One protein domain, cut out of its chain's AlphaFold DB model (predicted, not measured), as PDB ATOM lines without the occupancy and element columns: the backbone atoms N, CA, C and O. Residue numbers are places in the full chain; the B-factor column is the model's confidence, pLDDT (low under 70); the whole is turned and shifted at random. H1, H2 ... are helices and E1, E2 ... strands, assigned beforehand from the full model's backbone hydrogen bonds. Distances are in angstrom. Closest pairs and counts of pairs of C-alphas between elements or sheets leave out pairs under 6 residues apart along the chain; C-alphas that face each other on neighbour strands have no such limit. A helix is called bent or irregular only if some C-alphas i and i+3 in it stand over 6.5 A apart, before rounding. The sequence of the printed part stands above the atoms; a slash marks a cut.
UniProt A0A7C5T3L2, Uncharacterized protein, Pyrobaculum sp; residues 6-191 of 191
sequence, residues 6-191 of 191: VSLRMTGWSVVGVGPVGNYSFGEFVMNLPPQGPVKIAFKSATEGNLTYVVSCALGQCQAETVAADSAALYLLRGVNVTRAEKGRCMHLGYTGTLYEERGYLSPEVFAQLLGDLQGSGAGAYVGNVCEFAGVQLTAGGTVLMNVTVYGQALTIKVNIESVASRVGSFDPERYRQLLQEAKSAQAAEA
ATOM      1  N   VAL A   6     188.653  95.763 134.243       64.50
ATOM      2  CA  VAL A   6     187.600  96.382 135.060       64.50
ATOM      3  C   VAL A   6     186.704  97.209 134.148       64.50
ATOM      4  O   VAL A   6     187.196  98.109 133.472       64.50
ATOM      5  N   SER A   7     185.401  96.904 134.127       67.19
ATOM      6  CA  SER A   7     184.396  97.685 133.397       67.19
ATOM      7  C   SER A   7     183.649  98.610 134.350       67.19
ATOM      8  O   SER A   7     182.857  98.146 135.169       67.19
ATOM      9  N   LEU A   8     183.859  99.916 134.213       69.00
ATOM     10  CA  LEU A   8     183.171 100.934 135.009       69.00
ATOM     11  C   LEU A   8     182.057 101.587 134.189       69.00
ATOM     12  O   LEU A   8     182.200 101.759 132.978       69.00
ATOM     13  N   ARG A   9     180.952 101.951 134.845       72.44
ATOM     14  CA  ARG A   9     179.877 102.752 134.248       72.44
ATOM     15  C   ARG A   9     179.745 104.054 135.020       72.44
ATOM     16  O   ARG A   9     179.620 104.025 136.244       72.44
ATOM     17  N   MET A  10     179.748 105.164 134.296       72.06
ATOM     18  CA  MET A  10     179.450 106.483 134.840       72.06
ATOM     19  C   MET A  10     178.102 106.949 134.298       72.06
ATOM     20  O   MET A  10     177.924 106.985 133.084       72.06
ATOM     21  N   THR A  11     177.172 107.280 135.194       74.81
ATOM     22  CA  THR A  11     175.821 107.762 134.857       74.81
ATOM     23  C   THR A  11     175.513 109.036 135.612       74.81
ATOM     24  O   THR A  11     175.861 109.143 136.786       74.81
ATOM     25  N   GLY A  12     174.821 109.981 134.990       73.50
ATOM     26  CA  GLY A  12     174.508 111.240 135.649       73.50
ATOM     27  C   GLY A  12     173.440 112.049 134.948       73.50
ATOM     28  O   GLY A  12     172.836 111.608 133.969       73.50
ATOM     29  N   TRP A  13     173.237 113.246 135.475       76.62
ATOM     30  CA  TRP A  13     172.331 114.243 134.937       76.62
ATOM     31  C   TRP A  13     173.053 115.574 134.790       76.62
ATOM     32  O   TRP A  13     173.930 115.916 135.583       76.62
ATOM     33  N   SER A  14     172.633 116.359 133.805       77.69
ATOM     34  CA  SER A  14     173.044 117.752 133.670       77.69
ATOM     35  C   SER A  14     171.864 118.670 133.363       77.69
ATOM     36  O   SER A  14     170.817 118.245 132.852       77.69
ATOM     37  N   VAL A  15     172.052 119.937 133.720       81.50
ATOM     38  CA  VAL A  15     171.229 121.081 133.342       81.50
ATOM     39  C   VAL A  15     172.073 121.978 132.460       81.50
ATOM     40  O   VAL A  15     173.210 122.287 132.812       81.50
ATOM     41  N   VAL A  16     171.494 122.427 131.352       82.31
ATOM     42  CA  VAL A  16     172.154 123.327 130.405       82.31
ATOM     43  C   VAL A  16     171.295 124.567 130.154       82.31
ATOM     44  O   VAL A  16     170.061 124.482 130.150       82.31
ATOM     45  N   GLY A  17     171.949 125.710 129.963       82.12
ATOM     46  CA  GLY A  17     171.333 126.984 129.596       82.12
ATOM     47  C   GLY A  17     172.130 127.668 128.489       82.12
ATOM     48  O   GLY A  17     173.350 127.784 128.589       82.12
ATOM     49  N   VAL A  18     171.432 128.120 127.445       82.00
ATOM     50  CA  VAL A  18     172.022 128.732 126.241       82.00
ATOM     51  C   VAL A  18     171.538 130.167 126.102       82.00
ATOM     52  O   VAL A  18     170.329 130.393 126.018       82.00
ATOM     53  N   GLY A  19     172.457 131.130 126.069       82.25
ATOM     54  CA  GLY A  19     172.128 132.554 126.083       82.25
ATOM     55  C   GLY A  19     173.008 133.414 125.173       82.25
ATOM     56  O   GLY A  19     174.047 132.974 124.689       82.25
ATOM     57  N   PRO A  20     172.616 134.682 124.945       79.69
ATOM     58  CA  PRO A  20     173.320 135.585 124.029       79.69
ATOM     59  C   PRO A  20     174.696 136.033 124.542       79.69
ATOM     60  O   PRO A  20     175.522 136.495 123.764       79.69
ATOM     61  N   VAL A  21     174.927 135.932 125.851       82.56
ATOM     62  CA  VAL A  21     176.176 136.349 126.513       82.56
ATOM     63  C   VAL A  21     177.084 135.169 126.857       82.56
ATOM     64  O   VAL A  21     178.151 135.376 127.426       82.56
ATOM     65  N   GLY A  22     176.643 133.952 126.540       83.31
ATOM     66  CA  GLY A  22     177.293 132.713 126.925       83.31
ATOM     67  C   GLY A  22     176.287 131.638 127.316       83.31
ATOM     68  O   GLY A  22     175.082 131.858 127.443       83.31
ATOM     69  N   ASN A  23     176.836 130.460 127.538       86.00
ATOM     70  CA  ASN A  23     176.173 129.241 127.955       86.00
ATOM     71  C   ASN A  23     176.680 128.813 129.330       86.00
ATOM     72  O   ASN A  23     177.820 129.110 129.703       86.00
ATOM     73  N   TYR A  24     175.873 128.037 130.044       86.44
ATOM     74  CA  TYR A  24     176.312 127.337 131.244       86.44
ATOM     75  C   TYR A  24     175.777 125.910 131.286       86.44
ATOM     76  O   TYR A  24     174.707 125.612 130.750       86.44
ATOM     77  N   SER A  25     176.501 125.053 131.998       83.94
ATOM     78  CA  SER A  25     176.070 123.698 132.329       83.94
ATOM     79  C   SER A  25     176.446 123.372 133.769       83.94
ATOM     80  O   SER A  25     177.434 123.877 134.294       83.94
ATOM     81  N   PHE A  26     175.666 122.530 134.434       85.25
ATOM     82  CA  PHE A  26     176.069 121.917 135.700       85.25
ATOM     83  C   PHE A  26     175.369 120.579 135.886       85.25
ATOM     84  O   PHE A  26     174.302 120.347 135.316       85.25
ATOM     85  N   GLY A  27     175.938 119.706 136.706       82.44
ATOM     86  CA  GLY A  27     175.347 118.399 136.949       82.44
ATOM     87  C   GLY A  27     176.141 117.532 137.907       82.44
ATOM     88  O   GLY A  27     177.136 117.966 138.490       82.44
ATOM     89  N   GLU A  28     175.677 116.297 138.055       81.88
ATOM     90  CA  GLU A  28     176.291 115.275 138.899       81.88
ATOM     91  C   GLU A  28     176.334 113.942 138.148       81.88
ATOM     92  O   GLU A  28     175.348 113.518 137.538       81.88
ATOM     93  N   PHE A  29     177.477 113.270 138.244       78.69
ATOM     94  CA  PHE A  29     177.693 111.902 137.798       78.69
ATOM     95  C   PHE A  29     178.014 111.003 138.978       78.69
ATOM     96  O   PHE A  29     178.592 111.431 139.974       78.69
ATOM     97  N   VAL A  30     177.662 109.733 138.838       80.81
ATOM     98  CA  VAL A  30     177.998 108.675 139.780       80.81
ATOM     99  C   VAL A  30     178.756 107.592 139.032       80.81
ATOM    100  O   VAL A  30     178.304 107.117 137.987       80.81
ATOM    101  N   MET A  31     179.896 107.191 139.585       77.62
ATOM    102  CA  MET A  31     180.690 106.057 139.127       77.62
ATOM    103  C   MET A  31     180.951 105.120 140.306       77.62
ATOM    104  O   MET A  31     181.345 105.568 141.374       77.62
ATOM    105  N   ASN A  32     180.743 103.816 140.129       75.31
ATOM    106  CA  ASN A  32     181.011 102.829 141.180       75.31
ATOM    107  C   ASN A  32     182.438 102.291 141.050       75.31
ATOM    108  O   ASN A  32     182.695 101.494 140.151       75.31
ATOM    109  N   LEU A  33     183.342 102.705 141.940       72.19
ATOM    110  CA  LEU A  33     184.742 102.275 141.956       72.19
ATOM    111  C   LEU A  33     184.961 101.148 142.972       72.19
ATOM    112  O   LEU A  33     184.733 101.350 144.160       72.19
ATOM    113  N   PRO A  34     185.431  99.959 142.573       64.50
ATOM    114  CA  PRO A  34     185.865  98.942 143.527       64.50
ATOM    115  C   PRO A  34     187.224  99.322 144.152       64.50
ATOM    116  O   PRO A  34     188.122  99.711 143.407       64.50
ATOM    117  N   PRO A  35     187.440  99.171 145.475       66.81
ATOM    118  CA  PRO A  35     186.483  98.779 146.518       66.81
ATOM    119  C   PRO A  35     185.721  99.963 147.156       66.81
ATOM    120  O   PRO A  35     184.916  99.749 148.056       66.81
ATOM    121  N   GLN A  36     185.987 101.198 146.729       72.38
ATOM    122  CA  GLN A  36     185.527 102.450 147.351       72.38
ATOM    123  C   GLN A  36     183.998 102.667 147.323       72.38
ATOM    124  O   GLN A  36     183.467 103.391 148.162       72.38
ATOM    125  N   GLY A  37     183.275 102.032 146.398       75.75
ATOM    126  CA  GLY A  37     181.835 102.203 146.214       75.75
ATOM    127  C   GLY A  37     181.477 103.393 145.306       75.75
ATOM    128  O   GLY A  37     182.254 103.740 144.413       75.75
ATOM    129  N   PRO A  38     180.276 103.985 145.454       82.31
ATOM    130  CA  PRO A  38     179.813 105.071 144.594       82.31
ATOM    131  C   PRO A  38     180.585 106.370 144.854       82.31
ATOM    132  O   PRO A  38     180.530 106.938 145.943       82.31
ATOM    133  N   VAL A  39     181.232 106.883 143.813       81.56
ATOM    134  CA  VAL A  39     181.894 108.186 143.786       81.56
ATOM    135  C   VAL A  39     181.040 109.169 143.001       81.56
ATOM    136  O   VAL A  39     180.666 108.911 141.855       81.56
ATOM    137  N   LYS A  40     180.733 110.301 143.637       84.56
ATOM    138  CA  LYS A  40     180.023 111.419 143.018       84.56
ATOM    139  C   LYS A  40     181.012 112.394 142.398       84.56
ATOM    140  O   LYS A  40     181.970 112.797 143.057       84.56
ATOM    141  N   ILE A  41     180.734 112.788 141.164       81.19
ATOM    142  CA  ILE A  41     181.504 113.763 140.400       81.19
ATOM    143  C   ILE A  41     180.555 114.901 140.038       81.19
ATOM    144  O   ILE A  41     179.669 114.738 139.197       81.19
ATOM    145  N   ALA A  42     180.701 116.039 140.705       85.38
ATOM    146  CA  ALA A  42     179.946 117.242 140.385       85.38
ATOM    147  C   ALA A  42     180.724 118.069 139.364       85.38
ATOM    148  O   ALA A  42     181.943 118.176 139.468       85.38
ATOM    149  N   PHE A  43     180.035 118.684 138.408       83.81
ATOM    150  CA  PHE A  43     180.676 119.603 137.473       83.81
ATOM    151  C   PHE A  43     179.845 120.862 137.254       83.81
ATOM    152  O   PHE A  43     178.617 120.867 137.399       83.81
ATOM    153  N   LYS A  44     180.541 121.932 136.885       87.25
ATOM    154  CA  LYS A  44     179.989 123.222 136.481       87.25
ATOM    155  C   LYS A  44     180.815 123.749 135.320       87.25
ATOM    156  O   LYS A  44     182.032 123.612 135.323       87.25
ATOM    157  N   SER A  45     180.165 124.380 134.355       85.81
ATOM    158  CA  SER A  45     180.837 125.062 133.259       85.81
ATOM    159  C   SER A  45     180.113 126.345 132.880       85.81
ATOM    160  O   SER A  45     178.881 126.381 132.872       85.81
ATOM    161  N   ALA A  46     180.860 127.373 132.500       89.44
ATOM    162  CA  ALA A  46     180.321 128.593 131.912       89.44
ATOM    163  C   ALA A  46     181.237 129.085 130.791       89.44
ATOM    164  O   ALA A  46     182.457 128.971 130.890       89.44
ATOM    165  N   THR A  47     180.653 129.631 129.730       87.94
ATOM    166  CA  THR A  47     181.397 130.194 128.593       87.94
ATOM    167  C   THR A  47     181.362 131.712 128.640       87.94
ATOM    168  O   THR A  47     180.311 132.288 128.893       87.94
ATOM    169  N   GLU A  48     182.492 132.358 128.371       88.62
ATOM    170  CA  GLU A  48     182.591 133.809 128.200       88.62
ATOM    171  C   GLU A  48     183.510 134.086 127.005       88.62
ATOM    172  O   GLU A  48     184.685 133.715 127.000       88.62
ATOM    173  N   GLY A  49     182.966 134.710 125.959       85.44
ATOM    174  CA  GLY A  49     183.703 134.917 124.713       85.44
ATOM    175  C   GLY A  49     184.103 133.589 124.062       85.44
ATOM    176  O   GLY A  49     183.246 132.773 123.735       85.44
ATOM    177  N   ASN A  50     185.405 133.381 123.858       83.56
ATOM    178  CA  ASN A  50     185.969 132.169 123.257       83.56
ATOM    179  C   ASN A  50     186.481 131.149 124.288       83.56
ATOM    180  O   ASN A  50     187.160 130.196 123.906       83.56
ATOM    181  N   LEU A  51     186.181 131.343 125.574       85.69
ATOM    182  CA  LEU A  51     186.655 130.493 126.663       85.69
ATOM    183  C   LEU A  51     185.493 129.778 127.350       85.69
ATOM    184  O   LEU A  51     184.420 130.350 127.538       85.69
ATOM    185  N   THR A  52     185.743 128.546 127.779       85.25
ATOM    186  CA  THR A  52     184.921 127.800 128.731       85.25
ATOM    187  C   THR A  52     185.705 127.614 130.014       85.25
ATOM    188  O   THR A  52     186.814 127.086 130.004       85.25
ATOM    189  N   TYR A  53     185.090 128.005 131.120       86.38
ATOM    190  CA  TYR A  53     185.569 127.767 132.470       86.38
ATOM    191  C   TYR A  53     184.841 126.546 133.007       86.38
ATOM    192  O   TYR A  53     183.613 126.571 133.099       86.38
ATOM    193  N   VAL A  54     185.575 125.493 133.344       83.56
ATOM    194  CA  VAL A  54     185.028 124.247 133.887       83.56
ATOM    195  C   VAL A  54     185.581 124.036 135.286       83.56
ATOM    196  O   VAL A  54     186.751 124.306 135.549       83.56
ATOM    197  N   VAL A  55     184.726 123.559 136.185       85.62
ATOM    198  CA  VAL A  55     185.114 123.038 137.491       85.62
ATOM    199  C   VAL A  55     184.490 121.670 137.660       85.62
ATOM    200  O   VAL A  55     183.275 121.519 137.508       85.62
ATOM    201  N   SER A  56     185.307 120.693 138.018       81.12
ATOM    202  CA  SER A  56     184.894 119.328 138.314       81.12
ATOM    203  C   SER A  56     185.395 118.942 139.702       81.12
ATOM    204  O   SER A  56     186.533 119.213 140.067       81.12
ATOM    205  N   CYS A  57     184.529 118.337 140.509       80.81
ATOM    206  CA  CYS A  57     184.831 117.956 141.881       80.81
ATOM    207  C   CYS A  57     184.481 116.491 142.117       80.81
ATOM    208  O   CYS A  57     183.345 116.079 141.876       80.81
ATOM    209  N   ALA A  58     185.427 115.726 142.651       79.12
ATOM    210  CA  ALA A  58     185.267 114.329 143.034       79.12
ATOM    211  C   ALA A  58     186.028 114.067 144.339       79.12
ATOM    212  O   ALA A  58     187.096 114.629 144.555       79.12
ATOM    213  N   LEU A  59     185.477 113.229 145.225       76.75
ATOM    214  CA  LEU A  59     186.142 112.817 146.477       76.75
ATOM    215  C   LEU A  59     186.654 113.987 147.352       76.75
ATOM    216  O   LEU A  59     187.658 113.868 148.045       76.75
ATOM    217  N   GLY A  60     185.963 115.131 147.328       75.31
ATOM    218  CA  GLY A  60     186.355 116.324 148.092       75.31
ATOM    219  C   GLY A  60     187.489 117.146 147.469       75.31
ATOM    220  O   GLY A  60     187.859 118.168 148.039       75.31
ATOM    221  N   GLN A  61     188.000 116.752 146.301       75.38
ATOM    222  CA  GLN A  61     188.962 117.518 145.516       75.38
ATOM    223  C   GLN A  61     188.280 118.121 144.290       75.38
ATOM    224  O   GLN A  61     187.498 117.451 143.615       75.38
ATOM    225  N   CYS A  62     188.582 119.383 144.002       78.75
ATOM    226  CA  CYS A  62     188.109 120.078 142.813       78.75
ATOM    227  C   CYS A  62     189.288 120.409 141.906       78.75
ATOM    228  O   CYS A  62     190.381 120.667 142.402       78.75
ATOM    229  N   GLN A  63     189.030 120.397 140.603       75.06
ATOM    230  CA  GLN A  63     189.924 120.906 139.582       75.06
ATOM    231  C   GLN A  63     189.205 121.988 138.787       75.06
ATOM    232  O   GLN A  63     188.020 121.839 138.467       75.06
ATOM    233  N   ALA A  64     189.926 123.042 138.434       80.50
ATOM    234  CA  ALA A  64     189.447 124.069 137.539       80.50
ATOM    235  C   ALA A  64     190.269 124.106 136.243       80.50
ATOM    236  O   ALA A  64     191.493 123.999 136.238       80.50
ATOM    237  N   GLU A  65     189.597 124.281 135.110       77.00
ATOM    238  CA  GLU A  65     190.262 124.388 133.813       77.00
ATOM    239  C   GLU A  65     189.627 125.460 132.932       77.00
ATOM    240  O   GLU A  65     188.415 125.691 132.962       77.00
ATOM    241  N   THR A  66     190.474 126.138 132.154       80.62
ATOM    242  CA  THR A  66     190.049 127.007 131.056       80.62
ATOM    243  C   THR A  66     190.383 126.313 129.753       80.62
ATOM    244  O   THR A  66     191.545 126.006 129.483       80.62
ATOM    245  N   VAL A  67     189.363 126.109 128.933       74.75
ATOM    246  CA  VAL A  67     189.486 125.518 127.601       74.75
ATOM    247  C   VAL A  67     188.841 126.434 126.569       74.75
ATOM    248  O   VAL A  67     188.073 127.332 126.912       74.75
ATOM    249  N   ALA A  68     189.155 126.240 125.292       73.62
ATOM    250  CA  ALA A  68     188.479 126.981 124.234       73.62
ATOM    251  C   ALA A  68     186.987 126.595 124.181       73.62
ATOM    252  O   ALA A  68     186.618 125.455 124.470       73.62
ATOM    253  N   ALA A  69     186.110 127.539 123.840       65.56
ATOM    254  CA  ALA A  69     184.661 127.316 123.801       65.56
ATOM    255  C   ALA A  69     184.214 126.261 122.774       65.56
ATOM    256  O   ALA A  69     183.165 125.648 122.938       65.56
ATOM    257  N   ASP A  70     185.026 126.026 121.750       59.06
ATOM    258  CA  ASP A  70     184.841 125.008 120.717       59.06
ATOM    259  C   ASP A  70     185.533 123.674 121.045       59.06
ATOM    260  O   ASP A  70     185.456 122.721 120.262       59.06
ATOM    261  N   SER A  71     186.218 123.586 122.190       51.03
ATOM    262  CA  SER A  71     186.962 122.388 122.552       51.03
ATOM    263  C   SER A  71     186.025 121.225 122.884       51.03
ATOM    264  O   SER A  71     185.073 121.326 123.658       51.03
ATOM    265  N   ALA A  72     186.333 120.090 122.264       50.19
ATOM    266  CA  ALA A  72     185.766 118.783 122.549       50.19
ATOM    267  C   ALA A  72     186.179 118.334 123.956       50.19
ATOM    268  O   ALA A  72     187.185 117.651 124.141       50.19
ATOM    269  N   ALA A  73     185.442 118.774 124.967       51.53
ATOM    270  CA  ALA A  73     185.663 118.365 126.339       51.53
ATOM    271  C   ALA A  73     184.369 117.766 126.864       51.53
ATOM    272  O   ALA A  73     183.471 118.488 127.287       51.53
ATOM    273  N   LEU A  74     184.255 116.436 126.866       55.28
ATOM    274  CA  LEU A  74     183.446 115.755 127.879       55.28
ATOM    275  C   LEU A  74     183.804 116.412 129.221       55.28
ATOM    276  O   LEU A  74     184.905 116.178 129.708       55.28
ATOM    277  N   TYR A  75     182.921 117.246 129.787       55.06
ATOM    278  CA  TYR A  75     183.226 118.188 130.889       55.06
ATOM    279  C   TYR A  75     183.746 117.536 132.193       55.06
ATOM    280  O   TYR A  75     183.928 118.204 133.205       55.06
ATOM    281  N   LEU A  76     183.930 116.217 132.192       55.12
ATOM    282  CA  LEU A  76     184.422 115.393 133.289       55.12
ATOM    283  C   LEU A  76     185.875 114.963 133.120       55.12
ATOM    284  O   LEU A  76     186.487 114.532 134.089       55.12
ATOM    285  N   LEU A  77     186.396 114.984 131.894       59.34
ATOM    286  CA  LEU A  77     187.667 114.374 131.552       59.34
ATOM    287  C   LEU A  77     188.440 115.318 130.643       59.34
ATOM    288  O   LEU A  77     188.166 115.402 129.445       59.34
ATOM    289  N   ARG A  78     189.431 116.002 131.216       63.34
ATOM    290  CA  ARG A  78     190.366 116.818 130.449       63.34
ATOM    291  C   ARG A  78     191.134 115.931 129.469       63.34
ATOM    292  O   ARG A  78     192.052 115.199 129.840       63.34
ATOM    293  N   GLY A  79     190.731 115.985 128.205       64.06
ATOM    294  CA  GLY A  79     191.435 115.338 127.111       64.06
ATOM    295  C   GLY A  79     192.614 116.186 126.633       64.06
ATOM    296  O   GLY A  79     192.506 117.403 126.503       64.06
ATOM    297  N   VAL A  80     193.736 115.547 126.314       70.12
ATOM    298  CA  VAL A  80     194.834 116.132 125.537       70.12
ATOM    299  C   VAL A  80     194.812 115.574 124.115       70.12
ATOM    300  O   VAL A  80     194.425 114.424 123.888       70.12
ATOM    301  N   ASN A  81     195.225 116.399 123.149       74.00
ATOM    302  CA  ASN A  81     195.219 116.080 121.716       74.00
ATOM    303  C   ASN A  81     193.846 115.620 121.206       74.00
ATOM    304  O   ASN A  81     193.737 114.634 120.474       74.00
ATOM    305  N   VAL A  82     192.791 116.320 121.626       75.56
ATOM    306  CA  VAL A  82     191.433 115.957 121.239       75.56
ATOM    307  C   VAL A  82     191.185 116.309 119.777       75.56
ATOM    308  O   VAL A  82     191.415 117.432 119.334       75.56
ATOM    309  N   THR A  83     190.683 115.334 119.032       83.06
ATOM    310  CA  THR A  83     190.166 115.494 117.675       83.06
ATOM    311  C   THR A  83     188.654 115.353 117.702       83.06
ATOM    312  O   THR A  83     188.118 114.495 118.406       83.06
ATOM    313  N   ARG A  84     187.969 116.197 116.930       85.12
ATOM    314  CA  ARG A  84     186.510 116.226 116.834       85.12
ATOM    315  C   ARG A  84     186.094 116.131 115.376       85.12
ATOM    316  O   ARG A  84     186.618 116.862 114.538       85.12
ATOM    317  N   ALA A  85     185.156 115.241 115.077       89.06
ATOM    318  CA  ALA A  85     184.609 115.066 113.740       89.06
ATOM    319  C   ALA A  85     183.081 115.073 113.783       89.06
ATOM    320  O   ALA A  85     182.479 114.299 114.525       89.06
ATOM    321  N   GLU A  86     182.450 115.913 112.965       91.94
ATOM    322  CA  GLU A  86     181.001 115.872 112.765       91.94
ATOM    323  C   GLU A  86     180.603 114.560 112.076       91.94
ATOM    324  O   GLU A  86     181.181 114.165 111.061       91.94
ATOM    325  N   LYS A  87     179.615 113.865 112.644       94.50
ATOM    326  CA  LYS A  87     179.075 112.598 112.131       94.50
ATOM    327  C   LYS A  87     177.640 112.718 111.630       94.50
ATOM    328  O   LYS A  87     177.145 111.790 110.996       94.50
ATOM    329  N   GLY A  88     176.973 113.837 111.903       94.25
ATOM    330  CA  GLY A  88     175.620 114.108 111.436       94.25
ATOM    331  C   GLY A  88     174.799 114.869 112.468       94.25
ATOM    332  O   GLY A  88     175.330 115.656 113.245       94.25
ATOM    333  N   ARG A  89     173.488 114.626 112.483       94.81
ATOM    334  CA  ARG A  89     172.549 115.260 113.419       94.81
ATOM    335  C   ARG A  89     172.135 114.302 114.527       94.81
ATOM    336  O   ARG A  89     172.074 113.093 114.319       94.81
ATOM    337  N   CYS A  90     171.794 114.857 115.681       91.94
ATOM    338  CA  CYS A  90     171.233 114.130 116.816       91.94
ATOM    339  C   CYS A  90     169.988 114.847 117.351       91.94
ATOM    340  O   CYS A  90     169.765 116.023 117.061       91.94
ATOM    341  N   MET A  91     169.174 114.145 118.139       90.25
ATOM    342  CA  MET A  91     168.004 114.729 118.790       90.25
ATOM    343  C   MET A  91     167.905 114.249 120.237       90.25
ATOM    344  O   MET A  91     167.951 113.046 120.487       90.25
ATOM    345  N   HIS A  92     167.749 115.179 121.179       85.06
ATOM    346  CA  HIS A  92     167.530 114.873 122.597       85.06
ATOM    347  C   HIS A  92     166.702 115.972 123.264       85.06
ATOM    348  O   HIS A  92     166.856 117.146 122.937       85.06
ATOM    349  N   LEU A  93     165.798 115.601 124.179       83.50
ATOM    350  CA  LEU A  93     164.869 116.527 124.854       83.50
ATOM    351  C   LEU A  93     164.089 117.462 123.897       83.50
ATOM    352  O   LEU A  93     163.745 118.581 124.262       83.50
ATOM    353  N   GLY A  94     163.819 117.013 122.666       84.25
ATOM    354  CA  GLY A  94     163.139 117.809 121.636       84.25
ATOM    355  C   GLY A  94     164.025 118.824 120.900       84.25
ATOM    356  O   GLY A  94     163.537 119.503 120.001       84.25
ATOM    357  N   TYR A  95     165.317 118.906 121.226       84.38
ATOM    358  CA  TYR A  95     166.292 119.751 120.534       84.38
ATOM    359  C   TYR A  95     167.032 118.951 119.464       84.38
ATOM    360  O   TYR A  95     167.434 117.812 119.702       84.38
ATOM    361  N   THR A  96     167.225 119.556 118.288       90.62
ATOM    362  CA  THR A  96     168.051 118.996 117.208       90.62
ATOM    363  C   THR A  96     169.447 119.594 117.288       90.62
ATOM    364  O   THR A  96     169.602 120.801 117.119       90.62
ATOM    365  N   GLY A  97     170.439 118.749 117.538       90.56
ATOM    366  CA  GLY A  97     171.846 119.117 117.637       90.56
ATOM    367  C   GLY A  97     172.710 118.474 116.553       90.56
ATOM    368  O   GLY A  97     172.219 117.792 115.646       90.56
ATOM    369  N   THR A  98     174.014 118.661 116.694       91.31
ATOM    370  CA  THR A  98     175.048 118.037 115.873       91.31
ATOM    371  C   THR A  98     175.686 116.891 116.651       91.31
ATOM    372  O   THR A  98     176.030 117.027 117.825       91.31
ATOM    373  N   LEU A  99     175.814 115.739 115.997       91.75
ATOM    374  CA  LEU A  99     176.519 114.584 116.525       91.75
ATOM    375  C   LEU A  99     177.998 114.700 116.169       91.75
ATOM    376  O   LEU A  99     178.354 114.728 114.990       91.75
ATOM    377  N   TYR A 100     178.847 114.686 117.185       89.19
ATOM    378  CA  TYR A 100     180.293 114.660 117.046       89.19
ATOM    379  C   TYR A 100     180.859 113.338 117.553       89.19
ATOM    380  O   TYR A 100     180.400 112.811 118.562       89.19
ATOM    381  N   GLU A 101     181.879 112.824 116.875       90.12
ATOM    382  CA  GLU A 101     182.795 111.832 117.430       90.12
ATOM    383  C   GLU A 101     184.045 112.559 117.916       90.12
ATOM    384  O   GLU A 101     184.650 113.342 117.180       90.12
ATOM    385  N   GLU A 102     184.432 112.281 119.150       86.62
ATOM    386  CA  GLU A 102     185.607 112.830 119.802       86.62
ATOM    387  C   GLU A 102     186.594 111.710 120.092       86.62
ATOM    388  O   GLU A 102     186.220 110.630 120.554       86.62
ATOM    389  N   ARG A 103     187.871 111.967 119.827       86.62
ATOM    390  CA  ARG A 103     188.963 111.060 120.177       86.62
ATOM    391  C   ARG A 103     190.062 111.849 120.839       86.62
ATOM    392  O   ARG A 103     190.475 112.871 120.299       86.62
ATOM    393  N   GLY A 104     190.577 111.354 121.949       84.00
ATOM    394  CA  GLY A 104     191.676 112.012 122.637       84.00
ATOM    395  C   GLY A 104     192.359 111.096 123.631       84.00
ATOM    396  O   GLY A 104     192.063 109.901 123.719       84.00
ATOM    397  N   TYR A 105     193.278 111.683 124.384       80.38
ATOM    398  CA  TYR A 105     194.003 111.003 125.444       80.38
ATOM    399  C   TYR A 105     193.674 111.637 126.786       80.38
ATOM    400  O   TYR A 105     193.589 112.853 126.891       80.38
ATOM    401  N   LEU A 106     193.505 110.826 127.821       76.00
ATOM    402  CA  LEU A 106     193.443 111.310 129.193       76.00
ATOM    403  C   LEU A 106     194.861 111.480 129.719       76.00
ATOM    404  O   LEU A 106     195.691 110.574 129.573       76.00
ATOM    405  N   SER A 107     195.133 112.639 130.312       69.06
ATOM    406  CA  SER A 107     196.437 112.922 130.899       69.06
ATOM    407  C   SER A 107     196.593 112.236 132.265       69.06
ATOM    408  O   SER A 107     195.586 111.995 132.938       69.06
ATOM    409  N   PRO A 108     197.827 111.928 132.707       69.69
ATOM    410  CA  PRO A 108     198.099 111.311 134.011       69.69
ATOM    411  C   PRO A 108     197.495 112.049 135.215       69.69
ATOM    412  O   PRO A 108     197.197 111.427 136.231       69.69
ATOM    413  N   GLU A 109     197.274 113.357 135.115       68.19
ATOM    414  CA  GLU A 109     196.680 114.171 136.180       68.19
ATOM    415  C   GLU A 109     195.201 113.819 136.398       68.19
ATOM    416  O   GLU A 109     194.763 113.657 137.535       68.19
ATOM    417  N   VAL A 110     194.454 113.593 135.310       66.50
ATOM    418  CA  VAL A 110     193.061 113.109 135.372       66.50
ATOM    419  C   VAL A 110     193.006 111.726 136.030       66.50
ATOM    420  O   VAL A 110     192.075 111.414 136.773       66.50
ATOM    421  N   PHE A 111     194.034 110.899 135.816       67.94
ATOM    422  CA  PHE A 111     194.158 109.600 136.479       67.94
ATOM    423  C   PHE A 111     194.389 109.718 137.977       67.94
ATOM    424  O   PHE A 111     193.740 109.001 138.735       67.94
ATOM    425  N   ALA A 112     195.282 110.610 138.407       66.50
ATOM    426  CA  ALA A 112     195.544 110.829 139.825       66.50
ATOM    427  C   ALA A 112     194.264 111.237 140.575       66.50
ATOM    428  O   ALA A 112     194.005 110.732 141.663       66.50
ATOM    429  N   GLN A 113     193.406 112.057 139.960       65.31
ATOM    430  CA  GLN A 113     192.135 112.464 140.563       65.31
ATOM    431  C   GLN A 113     191.135 111.304 140.699       65.31
ATOM    432  O   GLN A 113     190.493 111.154 141.736       65.31
ATOM    433  N   LEU A 114     190.998 110.466 139.664       64.62
ATOM    434  CA  LEU A 114     190.081 109.321 139.698       64.62
ATOM    435  C   LEU A 114     190.551 108.216 140.651       64.62
ATOM    436  O   LEU A 114     189.724 107.506 141.221       64.62
ATOM    437  N   LEU A 115     191.866 108.051 140.796       63.97
ATOM    438  CA  LEU A 115     192.477 107.049 141.668       63.97
ATOM    439  C   LEU A 115     192.591 107.528 143.127       63.97
ATOM    440  O   LEU A 115     192.683 106.692 144.030       63.97
ATOM    441  N   GLY A 116     192.523 108.841 143.368       65.62
ATOM    442  CA  GLY A 116     192.613 109.441 144.697       65.62
ATOM    443  C   GLY A 116     193.910 109.039 145.402       65.62
ATOM    444  O   GLY A 116     195.001 109.205 144.864       65.62
ATOM    445  N   ASP A 117     193.788 108.448 146.592       61.66
ATOM    446  CA  ASP A 117     194.931 108.006 147.407       61.66
ATOM    447  C   ASP A 117     195.619 106.727 146.892       61.66
ATOM    448  O   ASP A 117     196.631 106.285 147.450       61.66
ATOM    449  N   LEU A 118     195.083 106.080 145.851       61.00
ATOM    450  CA  LEU A 118     195.741 104.925 145.248       61.00
ATOM    451  C   LEU A 118     197.004 105.408 144.527       61.00
ATOM    452  O   LEU A 118     196.920 106.046 143.481       61.00
ATOM    453  N   GLN A 119     198.182 105.073 145.069       59.00
ATOM    454  CA  GLN A 119     199.462 105.337 144.411       59.00
ATOM    455  C   GLN A 119     199.506 104.631 143.057       59.00
ATOM    456  O   GLN A 119     199.779 103.426 142.960       59.00
ATOM    457  N   GLY A 120     199.237 105.402 142.011       63.84
ATOM    458  CA  GLY A 120     199.233 104.909 140.657       63.84
ATOM    459  C   GLY A 120     199.367 106.003 139.620       63.84
ATOM    460  O   GLY A 120     199.119 107.180 139.867       63.84
ATOM    461  N   SER A 121     199.804 105.588 138.442       68.69
ATOM    462  CA  SER A 121     199.906 106.432 137.261       68.69
ATOM    463  C   SER A 121     199.242 105.725 136.095       68.69
ATOM    464  O   SER A 121     199.163 104.492 136.054       68.69
ATOM    465  N   GLY A 122     198.740 106.506 135.148       71.69
ATOM    466  CA  GLY A 122     198.075 105.952 133.990       71.69
ATOM    467  C   GLY A 122     198.024 106.912 132.826       71.69
ATOM    468  O   GLY A 122     198.222 108.116 132.965       71.69
ATOM    469  N   ALA A 123     197.764 106.331 131.669       74.50
ATOM    470  CA  ALA A 123     197.376 107.044 130.472       74.50
ATOM    471  C   ALA A 123     196.280 106.229 129.789       74.50
ATOM    472  O   ALA A 123     196.234 104.997 129.893       74.50
ATOM    473  N   GLY A 124     195.389 106.911 129.081       79.44
ATOM    474  CA  GLY A 124     194.296 106.245 128.397       79.44
ATOM    475  C   GLY A 124     193.881 106.979 127.147       79.44
ATOM    476  O   GLY A 124     194.024 108.193 127.058       79.44
ATOM    477  N   ALA A 125     193.377 106.228 126.180       85.00
ATOM    478  CA  ALA A 125     192.726 106.788 125.009       85.00
ATOM    479  C   ALA A 125     191.214 106.704 125.206       85.00
ATOM    480  O   ALA A 125     190.709 105.726 125.769       85.00
ATOM    481  N   TYR A 126     190.490 107.704 124.718       82.19
ATOM    482  CA  TYR A 126     189.038 107.670 124.691       82.19
ATOM    483  C   TYR A 126     188.501 107.893 123.286       82.19
ATOM    484  O   TYR A 126     189.092 108.597 122.465       82.19
ATOM    485  N   VAL A 127     187.348 107.279 123.040       86.75
ATOM    486  CA  VAL A 127     186.484 107.575 121.902       86.75
ATOM    487  C   VAL A 127     185.093 107.838 122.456       86.75
ATOM    488  O   VAL A 127     184.540 107.003 123.176       86.75
ATOM    489  N   GLY A 128     184.544 109.006 122.148       84.44
ATOM    490  CA  GLY A 128     183.236 109.452 122.602       84.44
ATOM    491  C   GLY A 128     182.367 109.927 121.446       84.44
ATOM    492  O   GLY A 128     182.865 110.375 120.423       84.44
ATOM    493  N   ASN A 129     181.059 109.832 121.625       87.56
ATOM    494  CA  ASN A 129     180.048 110.455 120.793       87.56
ATOM    495  C   ASN A 129     179.334 111.502 121.639       87.56
ATOM    496  O   ASN A 129     178.873 111.192 122.738       87.56
ATOM    497  N   VAL A 130     179.235 112.721 121.129       85.81
ATOM    498  CA  VAL A 130     178.647 113.861 121.827       85.81
ATOM    499  C   VAL A 130     177.543 114.440 120.958       85.81
ATOM    500  O   VAL A 130     177.777 114.807 119.809       85.81
ATOM    501  N   CYS A 131     176.332 114.516 121.502       87.44
ATOM    502  CA  CYS A 131     175.255 115.294 120.909       87.44
ATOM    503  C   CYS A 131     175.311 116.707 121.479       87.44
ATOM    504  O   CYS A 131     175.065 116.900 122.670       87.44
ATOM    505  N   GLU A 132     175.626 117.686 120.640       86.06
ATOM    506  CA  GLU A 132     175.755 119.082 121.044       86.06
ATOM    507  C   GLU A 132     174.672 119.944 120.400       86.06
ATOM    508  O   GLU A 132     174.389 119.833 119.208       86.06
ATOM    509  N   PHE A 133     174.082 120.840 121.181       83.94
ATOM    510  CA  PHE A 133     173.167 121.860 120.689       83.94
ATOM    511  C   PHE A 133     173.649 123.225 121.162       83.94
ATOM    512  O   PHE A 133     173.787 123.439 122.359       83.94
ATOM    513  N   ALA A 134     173.904 124.143 120.226       78.12
ATOM    514  CA  ALA A 134     174.311 125.518 120.521       78.12
ATOM    515  C   ALA A 134     175.485 125.631 121.523       78.12
ATOM    516  O   ALA A 134     175.477 126.506 122.385       78.12
ATOM    517  N   GLY A 135     176.483 124.743 121.424       74.06
ATOM    518  CA  GLY A 135     177.664 124.741 122.294       74.06
ATOM    519  C   GLY A 135     177.469 124.092 123.670       74.06
ATOM    520  O   GLY A 135     178.344 124.226 124.522       74.06
ATOM    521  N   VAL A 136     176.340 123.414 123.926       76.19
ATOM    522  CA  VAL A 136     176.129 122.614 125.147       76.19
ATOM    523  C   VAL A 136     175.878 121.141 124.833       76.19
ATOM    524  O   VAL A 136     175.202 120.793 123.862       76.19
ATOM    525  N   GLN A 137     176.399 120.259 125.685       79.44
ATOM    526  CA  GLN A 137     176.265 118.809 125.527       79.44
ATOM    527  C   GLN A 137     174.909 118.324 126.042       79.44
ATOM    528  O   GLN A 137     174.598 118.438 127.229       79.44
ATOM    529  N   LEU A 138     174.110 117.754 125.143       79.94
ATOM    530  CA  LEU A 138     172.820 117.141 125.452       79.94
ATOM    531  C   LEU A 138     172.974 115.680 125.868       79.94
ATOM    532  O   LEU A 138     172.332 115.232 126.813       79.94
ATOM    533  N   THR A 139     173.817 114.929 125.169       82.38
ATOM    534  CA  THR A 139     174.204 113.572 125.554       82.38
ATOM    535  C   THR A 139     175.671 113.368 125.236       82.38
ATOM    536  O   THR A 139     176.202 113.961 124.296       82.38
ATOM    537  N   ALA A 140     176.328 112.519 126.012       78.81
ATOM    538  CA  ALA A 140     177.667 112.067 125.697       78.81
ATOM    539  C   ALA A 140     177.809 110.596 126.080       78.81
ATOM    540  O   ALA A 140     177.395 110.183 127.161       78.81
ATOM    541  N   GLY A 141     178.371 109.795 125.185       79.94
ATOM    542  CA  GLY A 141     178.565 108.367 125.393       79.94
ATOM    543  C   GLY A 141     179.910 107.935 124.845       79.94
ATOM    544  O   GLY A 141     180.254 108.310 123.731       79.94
ATOM    545  N   GLY A 142     180.689 107.159 125.588       80.00
ATOM    546  CA  GLY A 142     182.027 106.808 125.125       80.00
ATOM    547  C   GLY A 142     182.681 105.679 125.885       80.00
ATOM    548  O   GLY A 142     182.200 105.228 126.923       80.00
ATOM    549  N   THR A 143     183.812 105.243 125.353       81.50
ATOM    550  CA  THR A 143     184.679 104.266 125.992       81.50
ATOM    551  C   THR A 143     186.047 104.886 126.206       81.50
ATOM    552  O   THR A 143     186.657 105.410 125.275       81.50
ATOM    553  N   VAL A 144     186.542 104.764 127.429       79.31
ATOM    554  CA  VAL A 144     187.923 105.046 127.798       79.31
ATOM    555  C   VAL A 144     188.626 103.717 128.029       79.31
ATOM    556  O   VAL A 144     188.122 102.865 128.760       79.31
ATOM    557  N   LEU A 145     189.785 103.534 127.410       81.38
ATOM    558  CA  LEU A 145     190.689 102.422 127.680       81.38
ATOM    559  C   LEU A 145     191.930 102.971 128.360       81.38
ATOM    560  O   LEU A 145     192.583 103.872 127.835       81.38
ATOM    561  N   MET A 146     192.233 102.433 129.529       78.25
ATOM    562  CA  MET A 146     193.216 102.985 130.443       78.25
ATOM    563  C   MET A 146     194.206 101.911 130.840       78.25
ATOM    564  O   MET A 146     193.804 100.847 131.300       78.25
ATOM    565  N   ASN A 147     195.490 102.223 130.731       78.38
ATOM    566  CA  ASN A 147     196.543 101.406 131.307       78.38
ATOM    567  C   ASN A 147     197.009 102.107 132.574       78.38
ATOM    568  O   ASN A 147     197.521 103.225 132.501       78.38
ATOM    569  N   VAL A 148     196.807 101.470 133.724       77.19
ATOM    570  CA  VAL A 148     197.198 102.019 135.023       77.19
ATOM    571  C   VAL A 148     198.172 101.083 135.718       77.19
ATOM    572  O   VAL A 148     198.099  99.863 135.580       77.19
ATOM    573  N   THR A 149     199.087 101.660 136.484       75.81
ATOM    574  CA  THR A 149     199.929 100.913 137.416       75.81
ATOM    575  C   THR A 149     199.495 101.269 138.823       75.81
ATOM    576  O   THR A 149     199.571 102.436 139.181       75.81
ATOM    577  N   VAL A 150     199.052 100.296 139.614       72.44
ATOM    578  CA  VAL A 150     198.636 100.496 141.011       72.44
ATOM    579  C   VAL A 150     199.479  99.574 141.884       72.44
ATOM    580  O   VAL A 150     199.585  98.385 141.594       72.44
ATOM    581  N   TYR A 151     200.147 100.116 142.908       72.56
ATOM    582  CA  TYR A 151     201.085  99.361 143.765       72.56
ATOM    583  C   TYR A 151     202.141  98.544 142.979       72.56
ATOM    584  O   TYR A 151     202.491  97.424 143.351       72.56
ATOM    585  N   GLY A 152     202.639  99.086 141.860       71.81
ATOM    586  CA  GLY A 152     203.626  98.422 140.994       71.81
ATOM    587  C   GLY A 152     203.059  97.328 140.077       71.81
ATOM    588  O   GLY A 152     203.818  96.666 139.371       71.81
ATOM    589  N   GLN A 153     201.738  97.139 140.059       76.31
ATOM    590  CA  GLN A 153     201.058  96.153 139.227       76.31
ATOM    591  C   GLN A 153     200.313  96.814 138.066       76.31
ATOM    592  O   GLN A 153     199.588  97.785 138.264       76.31
ATOM    593  N   ALA A 154     200.472  96.272 136.856       79.06
ATOM    594  CA  ALA A 154     199.825  96.790 135.653       79.06
ATOM    595  C   ALA A 154     198.397  96.235 135.492       79.06
ATOM    596  O   ALA A 154     198.172  95.022 135.546       79.06
ATOM    597  N   LEU A 155     197.451  97.139 135.250       77.56
ATOM    598  CA  LEU A 155     196.025  96.887 135.066       77.56
ATOM    599  C   LEU A 155     195.539  97.599 133.801       77.56
ATOM    600  O   LEU A 155     195.968  98.716 133.507       77.56
ATOM    601  N   THR A 156     194.599  96.977 133.090       78.88
ATOM    602  CA  THR A 156     193.847  97.641 132.017       78.88
ATOM    603  C   THR A 156     192.421  97.871 132.497       78.88
ATOM    604  O   THR A 156     191.729  96.940 132.903       78.88
ATOM    605  N   ILE A 157     191.969  99.118 132.475       75.75
ATOM    606  CA  ILE A 157     190.627  99.508 132.901       75.75
ATOM    607  C   ILE A 157     189.876 100.034 131.684       75.75
ATOM    608  O   ILE A 157     190.363 100.897 130.955       75.75
ATOM    609  N   LYS A 158     188.661  99.529 131.481       79.88
ATOM    610  CA  LYS A 158     187.731 100.020 130.471       79.88
ATOM    611  C   LYS A 158     186.600 100.772 131.166       79.88
ATOM    612  O   LYS A 158     185.851 100.201 131.949       79.88
ATOM    613  N   VAL A 159     186.428 102.049 130.864       73.88
ATOM    614  CA  VAL A 159     185.323 102.853 131.405       73.88
ATOM    615  C   VAL A 159     184.339 103.130 130.293       73.88
ATOM    616  O   VAL A 159     184.716 103.667 129.257       73.88
ATOM    617  N   ASN A 160     183.078 102.782 130.508       77.38
ATOM    618  CA  ASN A 160     181.986 103.213 129.655       77.38
ATOM    619  C   ASN A 160     181.297 104.406 130.316       77.38
ATOM    620  O   ASN A 160     180.876 104.355 131.474       77.38
ATOM    621  N   ILE A 161     181.208 105.494 129.570       73.81
ATOM    622  CA  ILE A 161     180.637 106.752 130.023       73.81
ATOM    623  C   ILE A 161     179.286 106.908 129.355       73.81
ATOM    624  O   ILE A 161     179.201 106.784 128.137       73.81
ATOM    625  N   GLU A 162     178.258 107.205 130.142       75.81
ATOM    626  CA  GLU A 162     176.934 107.550 129.641       75.81
ATOM    627  C   GLU A 162     176.401 108.764 130.405       75.81
ATOM    628  O   GLU A 162     176.054 108.708 131.584       75.81
ATOM    629  N   SER A 163     176.339 109.890 129.709       72.62
ATOM    630  CA  SER A 163     175.856 111.169 130.205       72.62
ATOM    631  C   SER A 163     174.630 111.594 129.418       72.62
ATOM    632  O   SER A 163     174.643 111.605 128.184       72.62
ATOM    633  N   VAL A 164     173.573 111.974 130.130       74.00
ATOM    634  CA  VAL A 164     172.328 112.428 129.521       74.00
ATOM    635  C   VAL A 164     171.864 113.686 130.243       74.00
ATOM    636  O   VAL A 164     171.593 113.670 131.447       74.00
ATOM    637  N   ALA A 165     171.737 114.788 129.504       65.75
ATOM    638  CA  ALA A 165     171.105 115.991 130.016       65.75
ATOM    639  C   ALA A 165     169.681 115.642 130.440       65.75
ATOM    640  O   ALA A 165     168.905 115.068 129.671       65.75
ATOM    641  N   SER A 166     169.355 115.966 131.687       69.19
ATOM    642  CA  SER A 166     168.042 115.679 132.265       69.19
ATOM    643  C   SER A 166     167.095 116.861 132.123       69.19
ATOM    644  O   SER A 166     165.880 116.691 132.183       69.19
ATOM    645  N   ARG A 167     167.634 118.066 131.898       68.62
ATOM    646  CA  ARG A 167     166.844 119.264 131.624       68.62
ATOM    647  C   ARG A 167     167.628 120.257 130.769       68.62
ATOM    648  O   ARG A 167     168.776 120.568 131.066       68.62
ATOM    649  N   VAL A 168     166.963 120.821 129.766       65.62
ATOM    650  CA  VAL A 168     167.412 122.023 129.048       65.62
ATOM    651  C   VAL A 168     166.504 123.159 129.513       65.62
ATOM    652  O   VAL A 168     165.288 123.084 129.339       65.62
ATOM    653  N   GLY A 169     167.065 124.140 130.219       63.53
ATOM    654  CA  GLY A 169     166.316 125.267 130.774       63.53
ATOM    655  C   GLY A 169     166.404 126.510 129.893       63.53
ATOM    656  O   GLY A 169     167.352 126.669 129.127       63.53
ATOM    657  N   SER A 170     165.440 127.424 130.032       66.88
ATOM    658  CA  SER A 170     165.623 128.801 129.567       66.88
ATOM    659  C   SER A 170     166.825 129.416 130.280       66.88
ATOM    660  O   SER A 170     166.991 129.213 131.484       66.88
ATOM    661  N   PHE A 171     167.649 130.161 129.548       76.44
ATOM    662  CA  PHE A 171     168.822 130.821 130.108       76.44
ATOM    663  C   PHE A 171     168.453 131.752 131.262       76.44
ATOM    664  O   PHE A 171     167.624 132.649 131.105       76.44
ATOM    665  N   ASP A 172     169.100 131.539 132.403       85.44
ATOM    666  CA  ASP A 172     169.009 132.395 133.578       85.44
ATOM    667  C   ASP A 172     170.302 133.230 133.702       85.44
ATOM    668  O   ASP A 172     171.374 132.672 133.968       85.44
ATOM    669  N   PRO A 173     170.233 134.562 133.504       85.62
ATOM    670  CA  PRO A 173     171.400 135.437 133.584       85.62
ATOM    671  C   PRO A 173     172.049 135.494 134.971       85.62
ATOM    672  O   PRO A 173     173.261 135.692 135.060       85.62
ATOM    673  N   GLU A 174     171.280 135.361 136.053       90.00
ATOM    674  CA  GLU A 174     171.831 135.368 137.413       90.00
ATOM    675  C   GLU A 174     172.583 134.069 137.676       90.00
ATOM    676  O   GLU A 174     173.730 134.095 138.130       90.00
ATOM    677  N   ARG A 175     171.987 132.941 137.278       87.75
ATOM    678  CA  ARG A 175     172.635 131.630 137.359       87.75
ATOM    679  C   ARG A 175     173.920 131.574 136.538       87.75
ATOM    680  O   ARG A 175     174.918 131.038 137.015       87.75
ATOM    681  N   TYR A 176     173.906 132.141 135.333       88.50
ATOM    682  CA  TYR A 176     175.092 132.254 134.488       88.50
ATOM    683  C   TYR A 176     176.223 133.011 135.197       88.50
ATOM    684  O   TYR A 176     177.329 132.484 135.314       88.50
ATOM    685  N   ARG A 177     175.944 134.214 135.725       90.69
ATOM    686  CA  ARG A 177     176.953 135.022 136.432       90.69
ATOM    687  C   ARG A 177     177.506 134.294 137.653       90.69
ATOM    688  O   ARG A 177     178.716 134.310 137.860       90.69
ATOM    689  N   GLN A 178     176.637 133.634 138.420       91.31
ATOM    690  CA  GLN A 178     177.042 132.842 139.578       91.31
ATOM    691  C   GLN A 178     178.027 131.734 139.175       91.31
ATOM    692  O   GLN A 178     179.117 131.650 139.737       91.31
ATOM    693  N   LEU A 179     177.669 130.903 138.191       87.81
ATOM    694  CA  LEU A 179     178.506 129.777 137.764       87.81
ATOM    695  C   LEU A 179     179.835 130.239 137.162       87.81
ATOM    696  O   LEU A 179     180.869 129.636 137.436       87.81
ATOM    697  N   LEU A 180     179.821 131.324 136.384       88.62
ATOM    698  CA  LEU A 180     181.036 131.905 135.821       88.62
ATOM    699  C   LEU A 180     181.975 132.425 136.914       88.62
ATOM    700  O   LEU A 180     183.180 132.184 136.856       88.62
ATOM    701  N   GLN A 181     181.436 133.115 137.922       90.19
ATOM    702  CA  GLN A 181     182.228 133.613 139.042       90.19
ATOM    703  C   GLN A 181     182.812 132.463 139.870       90.19
ATOM    704  O   GLN A 181     183.999 132.492 140.191       90.19
ATOM    705  N   GLU A 182     182.008 131.447 140.190       86.62
ATOM    706  CA  GLU A 182     182.469 130.249 140.899       86.62
ATOM    707  C   GLU A 182     183.601 129.550 140.131       86.62
ATOM    708  O   GLU A 182     184.636 129.238 140.720       86.62
ATOM    709  N   ALA A 183     183.449 129.378 138.812       84.62
ATOM    710  CA  ALA A 183     184.454 128.723 137.982       84.62
ATOM    711  C   ALA A 183     185.764 129.518 137.889       84.62
ATOM    712  O   ALA A 183     186.844 128.955 138.059       84.62
ATOM    713  N   LYS A 184     185.686 130.840 137.701       86.94
ATOM    714  CA  LYS A 184     186.864 131.723 137.697       86.94
ATOM    715  C   LYS A 184     187.577 131.759 139.052       86.94
ATOM    716  O   LYS A 184     188.801 131.812 139.099       86.94
ATOM    717  N   SER A 185     186.822 131.720 140.149       86.25
ATOM    718  CA  SER A 185     187.390 131.766 141.504       86.25
ATOM    719  C   SER A 185     188.144 130.478 141.844       86.25
ATOM    720  O   SER A 185     189.201 130.543 142.461       86.25
ATOM    721  N   ALA A 186     187.635 129.324 141.402       79.75
ATOM    722  CA  ALA A 186     188.319 128.042 141.563       79.75
ATOM    723  C   ALA A 186     189.669 128.013 140.824       79.75
ATOM    724  O   ALA A 186     190.650 127.536 141.378       79.75
ATOM    725  N   GLN A 187     189.754 128.615 139.633       73.69
ATOM    726  CA  GLN A 187     191.028 128.733 138.910       73.69
ATOM    727  C   GLN A 187     192.044 129.616 139.627       73.69
ATOM    728  O   GLN A 187     193.224 129.290 139.669       73.69
ATOM    729  N   ALA A 188     191.593 130.730 140.206       70.88
ATOM    730  CA  ALA A 188     192.471 131.629 140.947       70.88
ATOM    731  C   ALA A 188     193.024 130.999 142.240       70.88
ATOM    732  O   ALA A 188     194.026 131.479 142.755       70.88
ATOM    733  N   ALA A 189     192.378 129.955 142.768       62.81
ATOM    734  CA  ALA A 189     192.840 129.223 143.946       62.81
ATOM    735  C   ALA A 189     193.869 128.119 143.623       62.81
ATOM    736  O   ALA A 189     194.531 127.634 144.538       62.81
ATOM    737  N   GLU A 190     193.992 127.718 142.352       55.81
ATOM    738  CA  GLU A 190     194.965 126.723 141.869       55.81
ATOM    739  C   GLU A 190     196.252 127.346 141.295       55.81
ATOM    740  O   GLU A 190     197.230 126.625 141.091       55.81
ATOM    741  N   ALA A 191     196.248 128.659 141.026       49.19
ATOM    742  CA  ALA A 191     197.376 129.434 140.489       49.19
ATOM    743  C   ALA A 191     198.300 129.976 141.592       49.19
ATOM    744  O   ALA A 191     199.530 130.001 141.350       49.19
TER     745      ALA A 191
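Overview. This is residues 6 to 191 of the 191 residues of an uncharacterized protein of Pyrobaculum sp (UniProt A0A7C5T3L2). One long sheet of ten strands is curled and folded back on itself like an unfinished barrel, its edge strands E5 and E6 staying apart. The short helix H1 sits within the curl, the link of residues 69 to 78 dips into the hollow, and the long helix H2 packs across the outside of E2 to E5. The printed part has 186 residues, with named elements in the order E1 to E7, H1, E8 to E10, H2. The sheet is mixed, in the order E5, E4, E3, E2, E1, E10, E9, E8, E7, E6, and the class is mostly strand. The whole is compact, with a radius of gyration of the C-alphas of 16.1 A and spans of 51 by 38 by 29 A.

Along the chain. E1, residues 6 to 19, begins at C-alpha 6 (187.600, 96.382, 135.060) and is 40.4 A long. E2 is residues 22 to 33, E3 37 to 48, E4 51 to 58 and E5 61 to 68. E6 is residues 79 to 92, E7 95 to 106, E8 120 to 133 and E9 136 to 150. E10, residues 153 to 170, is the longest strand, 49.1 A. E6 bends by 104 degrees at residue 82 and E9 by 82 degrees at residue 139. H1 is residues 108 to 115; H2, residues 173 to 190, is 26.5 A long and ends at C-alpha 190 (194.965, 126.723, 141.869).

Arrangement. E1 and E10 are parallel neighbours at 27 degrees, with N 160 and O 8 2.8 A apart. E1 to E5 form a meander, each strand the antiparallel neighbour of the one before; in the hairpin E1 and E2, N 15 and O 26 are 2.8 A apart. E8, E9 and E10 form another; in the hairpin E8 and E9, N 129 and O 141 are 2.7 A apart. In the folded sheet, one sheet bent back into two leaves, E5, E4, E3, E2, E1 and E10 face E8, E7 and E6, with E9 as the hinge. The sheet curls round H1, whose closest C-alphas to E8 are those of Pro 108 and Gly 122, 5.4 A. H2 is on the sheet at a height of 7.8 A and runs across the strands, at 71 degrees to E4 on the local plane. The closest C-alphas of H2 and E5 are those of Ala 64 and Gln 187, 5.1 A. H1 and H2 are apart; in both, every O i to N i+4 pair is within hydrogen-bond range.

Size, cuts and confidence. The C-alphas farthest apart, those of Pro 20 and Gly 152, are 50.9 A apart. The printed part has no cut and no long link. The mean pLDDT of the printed part is 77.6; 40 residues are under 70, among them 69 to 79 and 107 to 121.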